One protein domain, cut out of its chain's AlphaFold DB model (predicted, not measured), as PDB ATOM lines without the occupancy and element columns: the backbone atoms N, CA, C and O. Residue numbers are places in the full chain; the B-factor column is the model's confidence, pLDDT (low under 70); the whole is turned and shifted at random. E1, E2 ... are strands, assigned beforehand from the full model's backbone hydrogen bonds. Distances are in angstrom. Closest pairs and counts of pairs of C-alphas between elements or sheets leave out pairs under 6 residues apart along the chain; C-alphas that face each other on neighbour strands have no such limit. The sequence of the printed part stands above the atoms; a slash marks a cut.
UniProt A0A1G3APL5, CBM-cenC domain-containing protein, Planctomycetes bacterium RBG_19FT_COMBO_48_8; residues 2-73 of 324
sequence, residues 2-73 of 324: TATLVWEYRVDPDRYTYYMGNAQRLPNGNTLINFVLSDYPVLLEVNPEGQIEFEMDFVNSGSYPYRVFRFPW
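This is residues 2 to 73 of the 324 residues of the protein "CBM-cenC domain-containing protein" of Planctomycetes bacterium RBG_19FT_COMBO_48_8 (UniProt A0A1G3APL5). With little regular structure, this is one small antiparallel sheet of four short strands, with long unnamed stretches around it: of residues 2 to 21, residues 2 to 6 reach out past one end of the sheet and the later part crosses over one face, while residues 68 to 71 pass over the other. The 72 printed residues hold no named helix; strands E1, E2, E3, E4 hold 17, all strand. They form a meander, each strand the antiparallel neighbour of the one before. The whole is compact, with a radius of gyration of the C-alphas of 12.5 A and spans of 37 by 32 by 23 A.

E1 is residues 22 to 25, from C-alpha 22 at (-4.164, -28.565, 17.127); E2 is 31 to 34; E3 is 43 to 46; E4 is 52 to 56, 11.0 A long, ending at C-alpha 56 at (5.045, -22.621, 27.246).

Hairpin E1 and E2 has N 24 and O 32 at 2.8 A, hairpin E2 and E3 N 33 and O 44 at 2.8 A, and hairpin E3 and E4 N 45 and O 54 at 2.8 A, within hydrogen-bond range. Edge strands E1 and E4 are apart.

The C-alphas of Thr 2 and Asn 60, the two farthest apart, are 41.9 A apart. The printed part has no cut and no long link. Residues 60 to 62 and 73 have pLDDT under 70.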
ATOM      1  N   THR A   2      -7.403 -42.217   0.952       87.81
ATOM      2  CA  THR A   2      -6.285 -42.870   1.652       87.81
ATOM      3  C   THR A   2      -5.409 -41.774   2.242       87.81
ATOM      4  O   THR A   2      -5.021 -40.865   1.512       87.81
ATOM      5  N   ALA A   3      -5.143 -41.829   3.544       85.06
ATOM      6  CA  ALA A   3      -4.203 -40.932   4.207       85.06
ATOM      7  C   ALA A   3      -2.888 -41.678   4.455       85.06
ATOM      8  O   ALA A   3      -2.901 -42.856   4.815       85.06
ATOM      9  N   THR A   4      -1.764 -40.993   4.262       93.12
ATOM     10  CA  THR A   4      -0.421 -41.513   4.541       93.12
ATOM     11  C   THR A   4       0.153 -40.738   5.715       93.12
ATOM     12  O   THR A   4       0.150 -39.507   5.700       93.12
ATOM     13  N   LEU A   5       0.642 -41.451   6.731       89.38
ATOM     14  CA  LEU A   5       1.366 -40.834   7.835       89.38
ATOM     15  C   LEU A   5       2.708 -40.311   7.314       89.38
ATOM     16  O   LEU A   5       3.519 -41.088   6.816       89.38
ATOM     17  N   VAL A   6       2.921 -39.000   7.408       87.75
ATOM     18  CA  VAL A   6       4.169 -38.348   6.971       87.75
ATOM     19  C   VAL A   6       5.102 -38.017   8.134       87.75
ATOM     20  O   VAL A   6       6.292 -37.826   7.917       87.75
ATOM     21  N   TRP A   7       4.562 -37.935   9.353       91.56
ATOM     22  CA  TRP A   7       5.297 -37.664  10.587       91.56
ATOM     23  C   TRP A   7       4.378 -37.884  11.793       91.56
ATOM     24  O   TRP A   7       3.186 -37.579  11.711       91.56
ATOM     25  N   GLU A   8       4.937 -38.342  12.909       91.62
ATOM     26  CA  GLU A   8       4.263 -38.389  14.207       91.62
ATOM     27  C   GLU A   8       5.202 -37.934  15.325       91.62
ATOM     28  O   GLU A   8       6.419 -38.052  15.214       91.62
ATOM     29  N   TYR A   9       4.611 -37.439  16.410       90.69
ATOM     30  CA  TYR A   9       5.289 -37.214  17.678       90.69
ATOM     31  C   TYR A   9       4.589 -38.045  18.741       90.69
ATOM     32  O   TYR A   9       3.374 -37.934  18.915       90.69
ATOM     33  N   ARG A  10       5.357 -38.894  19.424       90.31
ATOM     34  CA  ARG A  10       4.871 -39.775  20.484       90.31
ATOM     35  C   ARG A  10       5.825 -39.727  21.664       90.31
ATOM     36  O   ARG A  10       7.034 -39.602  21.496       90.31
ATOM     37  N   VAL A  11       5.253 -39.836  22.850       84.75
ATOM     38  CA  VAL A  11       5.957 -39.895  24.134       84.75
ATOM     39  C   VAL A  11       5.407 -41.083  24.918       84.75
ATOM     40  O   VAL A  11       4.320 -41.554  24.598       84.75
ATOM     41  N   ASP A  12       6.151 -41.590  25.900       86.00
ATOM     42  CA  ASP A  12       5.732 -42.733  26.723       86.00
ATOM     43  C   ASP A  12       5.488 -42.285  28.179       86.00
ATOM     44  O   ASP A  12       6.430 -41.800  28.818       86.00
ATOM     45  N   PRO A  13       4.258 -42.400  28.716       87.69
ATOM     46  CA  PRO A  13       3.034 -42.839  28.037       87.69
ATOM     47  C   PRO A  13       2.519 -41.803  27.026       87.69
ATOM     48  O   PRO A  13       2.786 -40.605  27.156       87.69
ATOM     49  N   ASP A  14       1.745 -42.265  26.038       87.56
ATOM     50  CA  ASP A  14       1.144 -41.382  25.033       87.56
ATOM     51  C   ASP A  14       0.294 -40.287  25.694       87.56
ATOM     52  O   ASP A  14      -0.493 -40.543  26.611       87.56
ATOM     53  N   ARG A  15       0.396 -39.068  25.158       85.19
ATOM     54  CA  ARG A  15      -0.410 -37.921  25.582       85.19
ATOM     55  C   ARG A  15      -1.579 -37.726  24.635       85.19
ATOM     56  O   ARG A  15      -1.392 -37.569  23.429       85.19
ATOM     57  N   TYR A  16      -2.778 -37.675  25.196       81.38
ATOM     58  CA  TYR A  16      -4.009 -37.470  24.443       81.38
ATOM     59  C   TYR A  16      -4.745 -36.243  24.955       81.38
ATOM     60  O   TYR A  16      -4.870 -36.047  26.160       81.38
ATOM     61  N   THR A  17      -5.294 -35.467  24.026       76.62
ATOM     62  CA  THR A  17      -6.331 -34.483  24.323       76.62
ATOM     63  C   THR A  17      -7.631 -34.929  23.673       76.62
ATOM     64  O   THR A  17      -7.636 -35.394  22.533       76.62
ATOM     65  N   TYR A  18      -8.727 -34.881  24.427       78.00
ATOM     66  CA  TYR A  18     -10.020 -35.438  24.013       78.00
ATOM     67  C   TYR A  18     -11.015 -34.363  23.554       78.00
ATOM     68  O   TYR A  18     -12.111 -34.686  23.100       78.00
ATOM     69  N   TYR A  19     -10.635 -33.088  23.639       79.94
ATOM     70  CA  TYR A  19     -11.389 -31.951  23.129       79.94
ATOM     71  C   TYR A  19     -10.422 -30.820  22.783       79.94
ATOM     72  O   TYR A  19      -9.477 -30.566  23.520       79.94
ATOM     73  N   MET A  20     -10.701 -30.113  21.681       85.62
ATOM     74  CA  MET A  20      -9.880 -28.985  21.213       85.62
ATOM     75  C   MET A  20      -8.434 -29.413  20.871       85.62
ATOM     76  O   MET A  20      -8.162 -30.596  20.672       85.62
ATOM     77  N   GLY A  21      -7.530 -28.446  20.705       87.62
ATOM     78  CA  GLY A  21      -6.133 -28.713  20.373       87.62
ATOM     79  C   GLY A  21      -5.871 -28.726  18.872       87.62
ATOM     80  O   GLY A  21      -6.778 -28.812  18.037       87.62
ATOM     81  N   ASN A  22      -4.604 -28.558  18.515       92.44
ATOM     82  CA  ASN A  22      -4.164 -28.565  17.127       92.44
ATOM     83  C   ASN A  22      -2.667 -28.850  17.026       92.44
ATOM     84  O   ASN A  22      -1.909 -28.615  17.965       92.44
ATOM     85  N   ALA A  23      -2.255 -29.291  15.840       92.81
ATOM     86  CA  ALA A  23      -0.868 -29.287  15.413       92.81
ATOM     87  C   ALA A  23      -0.719 -28.354  14.203       92.81
ATOM     88  O   ALA A  23      -1.565 -28.356  13.304       92.81
ATOM     89  N   GLN A  24       0.343 -27.555  14.173       95.00
ATOM     90  CA  GLN A  24       0.684 -26.680  13.055       95.00
ATOM     91  C   GLN A  24       2.120 -26.960  12.614       95.00
ATOM     92  O   GLN A  24       3.056 -26.795  13.392       95.00
ATOM     93  N   ARG A  25       2.309 -27.335  11.344       93.94
ATOM     94  CA  ARG A  25       3.647 -27.400  10.744       93.94
ATOM     95  C   ARG A  25       4.161 -25.980  10.493       93.94
ATOM     96  O   ARG A  25       3.457 -25.172   9.886       93.94
ATOM     97  N   LEU A  26       5.372 -25.690  10.949       93.06
ATOM     98  CA  LEU A  26       6.020 -24.389  10.825       93.06
ATOM     99  C   LEU A  26       6.990 -24.356   9.630       93.06
ATOM    100  O   LEU A  26       7.491 -25.406   9.219       93.06
ATOM    101  N   PRO A  27       7.298 -23.168   9.066       89.44
ATOM    102  CA  PRO A  27       8.212 -23.052   7.924       89.44
ATOM    103  C   PRO A  27       9.644 -23.539   8.183       89.44
ATOM    104  O   PRO A  27      10.337 -23.885   7.233       89.44
ATOM    105  N   ASN A  28      10.085 -23.582   9.446       89.25
ATOM    106  CA  ASN A  28      11.389 -24.123   9.850       89.25
ATOM    107  C   ASN A  28      11.417 -25.666   9.916       89.25
ATOM    108  O   ASN A  28      12.457 -26.232  10.223       89.25
ATOM    109  N   GLY A  29      10.298 -26.345   9.633       92.50
ATOM    110  CA  GLY A  29      10.173 -27.803   9.697       92.50
ATOM    111  C   GLY A  29       9.609 -28.331  11.018       92.50
ATOM    112  O   GLY A  29       9.092 -29.453  11.043       92.50
ATOM    113  N   ASN A  30       9.610 -27.522  12.080       95.50
ATOM    114  CA  ASN A  30       9.090 -27.902  13.391       95.50
ATOM    115  C   ASN A  30       7.561 -28.022  13.387       95.50
ATOM    116  O   ASN A  30       6.868 -27.494  12.512       95.50
ATOM    117  N   THR A  31       7.018 -28.702  14.390       95.12
ATOM    118  CA  THR A  31       5.581 -28.789  14.642       95.12
ATOM    119  C   THR A  31       5.254 -28.116  15.961       95.12
ATOM    120  O   THR A  31       5.750 -28.522  17.008       95.12
ATOM    121  N   LEU A  32       4.369 -27.128  15.911       94.81
ATOM    122  CA  LEU A  32       3.733 -26.565  17.092       94.81
ATOM    123  C   LEU A  32       2.548 -27.451  17.497       94.81
ATOM    124  O   LEU A  32       1.712 -27.756  16.644       94.81
ATOM    125  N   ILE A  33       2.460 -27.855  18.760       93.44
ATOM    126  CA  ILE A  33       1.433 -28.758  19.288       93.44
ATOM    127  C   ILE A  33       0.775 -28.118  20.513       93.44
ATOM    128  O   ILE A  33       1.464 -27.707  21.442       93.44
ATOM    129  N   ASN A  34      -0.558 -28.057  20.515       92.19
ATOM    130  CA  ASN A  34      -1.375 -27.607  21.644       92.19
ATOM    131  C   ASN A  34      -2.143 -28.793  22.245       92.19
ATOM    132  O   ASN A  34      -2.987 -29.380  21.559       92.19
ATOM    133  N   PHE A  35      -1.874 -29.109  23.515       86.19
ATOM    134  CA  PHE A  35      -2.485 -30.236  24.227       86.19
ATOM    135  C   PHE A  35      -3.734 -29.866  25.040       86.19
ATOM    136  O   PHE A  35      -4.482 -30.771  25.402       86.19
ATOM    137  N   VAL A  36      -4.024 -28.577  25.263       80.06
ATOM    138  CA  VAL A  36      -5.218 -28.032  25.953       80.06
ATOM    139  C   VAL A  36      -5.411 -28.450  27.416       80.06
ATOM    140  O   VAL A  36      -5.913 -27.645  28.183       80.06
ATOM    141  N   LEU A  37      -5.058 -29.668  27.825       77.88
ATOM    142  CA  LEU A  37      -5.248 -30.185  29.180       77.88
ATOM    143  C   LEU A  37      -4.167 -29.662  30.128       77.88
ATOM    144  O   LEU A  37      -3.004 -29.631  29.747       77.88
ATOM    145  N   SER A  38      -4.532 -29.362  31.376       71.50
ATOM    146  CA  SER A  38      -3.603 -28.884  32.420       71.50
ATOM    147  C   SER A  38      -2.513 -29.881  32.808       71.50
ATOM    148  O   SER A  38      -1.532 -29.497  33.433       71.50
ATOM    149  N   ASP A  39      -2.695 -31.164  32.487       77.44
ATOM    150  CA  ASP A  39      -1.703 -32.209  32.770       77.44
ATOM    151  C   ASP A  39      -0.498 -32.135  31.813       77.44
ATOM    152  O   ASP A  39       0.502 -32.829  32.010       77.44
ATOM    153  N   TYR A  40      -0.594 -31.308  30.766       78.88
ATOM    154  CA  TYR A  40       0.434 -31.116  29.755       78.88
ATOM    155  C   TYR A  40       0.727 -29.630  29.563       78.88
ATOM    156  O   TYR A  40      -0.165 -28.804  29.751       78.88
ATOM    157  N   PRO A  41       1.935 -29.283  29.091       76.00
ATOM    158  CA  PRO A  41       2.214 -27.921  28.680       76.00
ATOM    159  C   PRO A  41       1.198 -27.467  27.639       76.00
ATOM    160  O   PRO A  41       0.883 -28.202  26.690       76.00
ATOM    161  N   VAL A  42       0.715 -26.238  27.800       82.56
ATOM    162  CA  VAL A  42      -0.236 -25.622  26.871       82.56
ATOM    163  C   VAL A  42       0.287 -25.667  25.433       82.56
ATOM    164  O   VAL A  42      -0.485 -25.882  24.495       82.56
ATOM    165  N   LEU A  43       1.597 -25.493  25.246       89.19
ATOM    166  CA  LEU A  43       2.222 -25.395  23.937       89.19
ATOM    167  C   LEU A  43       3.603 -26.054  23.910       89.19
ATOM    168  O   LEU A  43       4.461 -25.715  24.721       89.19
ATOM    169  N   LEU A  44       3.842 -26.907  22.912       92.81
ATOM    170  CA  LEU A  44       5.165 -27.430  22.560       92.81
ATOM    171  C   LEU A  44       5.527 -27.048  21.124       92.81
ATOM    172  O   LEU A  44       4.688 -27.145  20.231       92.81
ATOM    173  N   GLU A  45       6.782 -26.691  20.870       94.88
ATOM    174  CA  GLU A  45       7.374 -26.770  19.532       94.88
ATOM    175  C   GLU A  45       8.353 -27.938  19.493       94.88
ATOM    176  O   GLU A  45       9.291 -27.997  20.287       94.88
ATOM    177  N   VAL A  46       8.124 -28.863  18.566       95.88
ATOM    178  CA  VAL A  46       8.908 -30.088  18.420       95.88
ATOM    179  C   VAL A  46       9.595 -30.095  17.060       95.88
ATOM    180  O   VAL A  46       8.944 -29.855  16.038       95.88
ATOM    181  N   ASN A  47      10.892 -30.383  17.025       95.62
ATOM    182  CA  ASN A  47      11.637 -30.521  15.776       95.62
ATOM    183  C   ASN A  47      11.288 -31.832  15.027       95.62
ATOM    184  O   ASN A  47      10.592 -32.699  15.572       95.62
ATOM    185  N   PRO A  48      11.690 -32.000  13.752       94.69
ATOM    186  CA  PRO A  48      11.402 -33.213  12.984       94.69
ATOM    187  C   PRO A  48      11.877 -34.515  13.648       94.69
ATOM    188  O   PRO A  48      11.244 -35.553  13.444       94.69
ATOM    189  N   GLU A  49      12.929 -34.452  14.462       94.69
ATOM    190  CA  GLU A  49      13.520 -35.562  15.213       94.69
ATOM    191  C   GLU A  49      12.746 -35.913  16.497       94.69
ATOM    192  O   GLU A  49      13.054 -36.913  17.146       94.69
ATOM    193  N   GLY A  50      11.730 -35.125  16.862       92.50
ATOM    194  CA  GLY A  50      10.903 -35.359  18.045       92.50
ATOM    195  C   GLY A  50      11.424 -34.696  19.324       92.50
ATOM    196  O   GLY A  50      10.925 -35.002  20.406       92.50
ATOM    197  N   GLN A  51      12.407 -33.799  19.241       94.38
ATOM    198  CA  GLN A  51      12.927 -33.066  20.400       94.38
ATOM    199  C   GLN A  51      12.122 -31.784  20.628       94.38
ATOM    200  O   GLN A  51      11.724 -31.113  19.678       94.38
ATOM    201  N   ILE A  52      11.883 -31.445  21.895       93.88
ATOM    202  CA  ILE A  52      11.180 -30.218  22.285       93.88
ATOM    203  C   ILE A  52      12.172 -29.051  22.231       93.88
ATOM    204  O   ILE A  52      13.152 -29.038  22.970       93.88
ATOM    205  N   GLU A  53      11.900 -28.076  21.369       93.56
ATOM    206  CA  GLU A  53      12.697 -26.852  21.187       93.56
ATOM    207  C   GLU A  53      12.120 -25.667  21.976       93.56
ATOM    208  O   GLU A  53      12.814 -24.700  22.283       93.56
ATOM    209  N   PHE A  54      10.823 -25.718  22.285       91.56
ATOM    210  CA  PHE A  54      10.121 -24.672  23.012       91.56
ATOM    211  C   PHE A  54       8.944 -25.259  23.786       91.56
ATOM    212  O   PHE A  54       8.213 -26.101  23.262       91.56
ATOM    213  N   GLU A  55       8.736 -24.767  25.002       91.62
ATOM    214  CA  GLU A  55       7.615 -25.121  25.865       91.62
ATOM    215  C   GLU A  55       7.060 -23.848  26.515       91.62
ATOM    216  O   GLU A  55       7.820 -22.967  26.922       91.62
ATOM    217  N   MET A  56       5.734 -23.729  26.582       86.88
ATOM    218  CA  MET A  56       5.045 -22.621  27.246       86.88
ATOM    219  C   MET A  56       3.797 -23.132  27.961       86.88
ATOM    220  O   MET A  56       3.068 -23.976  27.433       86.88
ATOM    221  N   ASP A  57       3.531 -22.547  29.127       86.69
ATOM    222  CA  ASP A  57       2.337 -22.792  29.928       86.69
ATOM    223  C   ASP A  57       1.702 -21.474  30.404       86.69
ATOM    224  O   ASP A  57       2.353 -20.424  30.423       86.69
ATOM    225  N   PHE A  58       0.425 -21.519  30.787       79.25
ATOM    226  CA  PHE A  58      -0.217 -20.414  31.486       79.25
ATOM    227  C   PHE A  58       0.223 -20.394  32.952       79.25
ATOM    228  O   PHE A  58       0.268 -21.418  33.623       79.25
ATOM    229  N   VAL A  59       0.497 -19.198  33.479       75.50
ATOM    230  CA  VAL A  59       0.920 -19.019  34.882       75.50
ATOM    231  C   VAL A  59      -0.184 -19.430  35.869       75.50
ATOM    232  O   VAL A  59       0.115 -19.916  36.957       75.50
ATOM    233  N   ASN A  60      -1.455 -19.271  35.487       67.75
ATOM    234  CA  ASN A  60      -2.608 -19.657  36.298       67.75
ATOM    235  C   ASN A  60      -3.226 -20.961  35.784       67.75
ATOM    236  O   ASN A  60      -3.605 -21.060  34.614       67.75
ATOM    237  N   SER A  61      -3.409 -21.927  36.683       62.19
ATOM    238  CA  SER A  61      -4.129 -23.165  36.391       62.19
ATOM    239  C   SER A  61      -5.624 -22.888  36.166       62.19
ATOM    240  O   SER A  61      -6.257 -22.148  36.917       62.19
ATOM    241  N   GLY A  62      -6.200 -23.463  35.103       66.31
ATOM    242  CA  GLY A  62      -7.639 -23.382  34.795       66.31
ATOM    243  C   GLY A  62      -8.026 -22.587  33.542       66.31
ATOM    244  O   GLY A  62      -9.206 -22.550  33.198       66.31
ATOM    245  N   SER A  63      -7.065 -21.984  32.836       71.31
ATOM    246  CA  SER A  63      -7.282 -21.419  31.494       71.31
ATOM    247  C   SER A  63      -6.791 -22.387  30.420       71.31
ATOM    248  O   SER A  63      -5.698 -22.931  30.538       71.31
ATOM    249  N   TYR A  64      -7.575 -22.579  29.357       79.50
ATOM    250  CA  TYR A  64      -7.269 -23.542  28.293       79.50
ATOM    251  C   TYR A  64      -7.452 -22.898  26.917       79.50
ATOM    252  O   TYR A  64      -8.512 -22.318  26.657       79.50
ATOM    253  N   PRO A  65      -6.470 -22.981  26.001       82.44
ATOM    254  CA  PRO A  65      -6.646 -22.418  24.675       82.44
ATOM    255  C   PRO A  65      -7.404 -23.392  23.778       82.44
ATOM    256  O   PRO A  65      -7.053 -24.562  23.656       82.44
ATOM    257  N   TYR A  66      -8.391 -22.880  23.045       86.06
ATOM    258  CA  TYR A  66      -9.099 -23.666  22.034       86.06
ATOM    259  C   TYR A  66      -8.148 -24.159  20.922       86.06
ATOM    260  O   TYR A  66      -8.175 -25.329  20.535       86.06
ATOM    261  N   ARG A  67      -7.285 -23.267  20.412       88.81
ATOM    262  CA  ARG A  67      -6.214 -23.538  19.434       88.81
ATOM    263  C   ARG A  67      -5.062 -22.560  19.645       88.81
ATOM    264  O   ARG A  67      -5.297 -21.434  20.074       88.81
ATOM    265  N   VAL A  68      -3.855 -22.965  19.268       88.19
ATOM    266  CA  VAL A  68      -2.668 -22.105  19.265       88.19
ATOM    267  C   VAL A  68      -2.058 -22.093  17.871       88.19
ATOM    268  O   VAL A  68      -1.924 -23.136  17.235       88.19
ATOM    269  N   PHE A  69      -1.678 -20.912  17.397       89.62
ATOM    270  CA  PHE A  69      -1.004 -20.746  16.116       89.62
ATOM    271  C   PHE A  69       0.246 -19.891  16.288       89.62
ATOM    272  O   PHE A  69       0.238 -18.907  17.026       89.62
ATOM    273  N   ARG A  70       1.298 -20.244  15.554       87.44
ATOM    274  CA  ARG A  70       2.514 -19.450  15.409       87.44
ATOM    275  C   ARG A  70       2.641 -19.025  13.955       87.44
ATOM    276  O   ARG A  70       2.589 -19.851  13.042       87.44
ATOM    277  N   PHE A  71       2.806 -17.731  13.735       81.81
ATOM    278  CA  PHE A  71       2.994 -17.163  12.407       81.81
ATOM    279  C   PHE A  71       4.410 -16.600  12.288       81.81
ATOM    280  O   PHE A  71       4.938 -16.090  13.279       81.81
ATOM    281  N   PRO A  72       5.040 -16.678  11.101       70.75
ATOM    282  CA  PRO A  72       6.260 -15.935  10.833       70.75
ATOM    283  C   PRO A  72       5.995 -14.459  11.084       70.75
ATOM    284  O   PRO A  72       5.077 -13.877  10.506       70.75
ATOM    285  N   TRP A  73       6.795 -13.864  11.951       69.31
ATOM    286  CA  TRP A  73       6.684 -12.459  12.267       69.31
ATOM    287  C   TRP A  73       8.085 -11.862  12.253       69.31
ATOM    288  O   TRP A  73       8.944 -12.249  13.038       69.31
TER     289      TRP A  73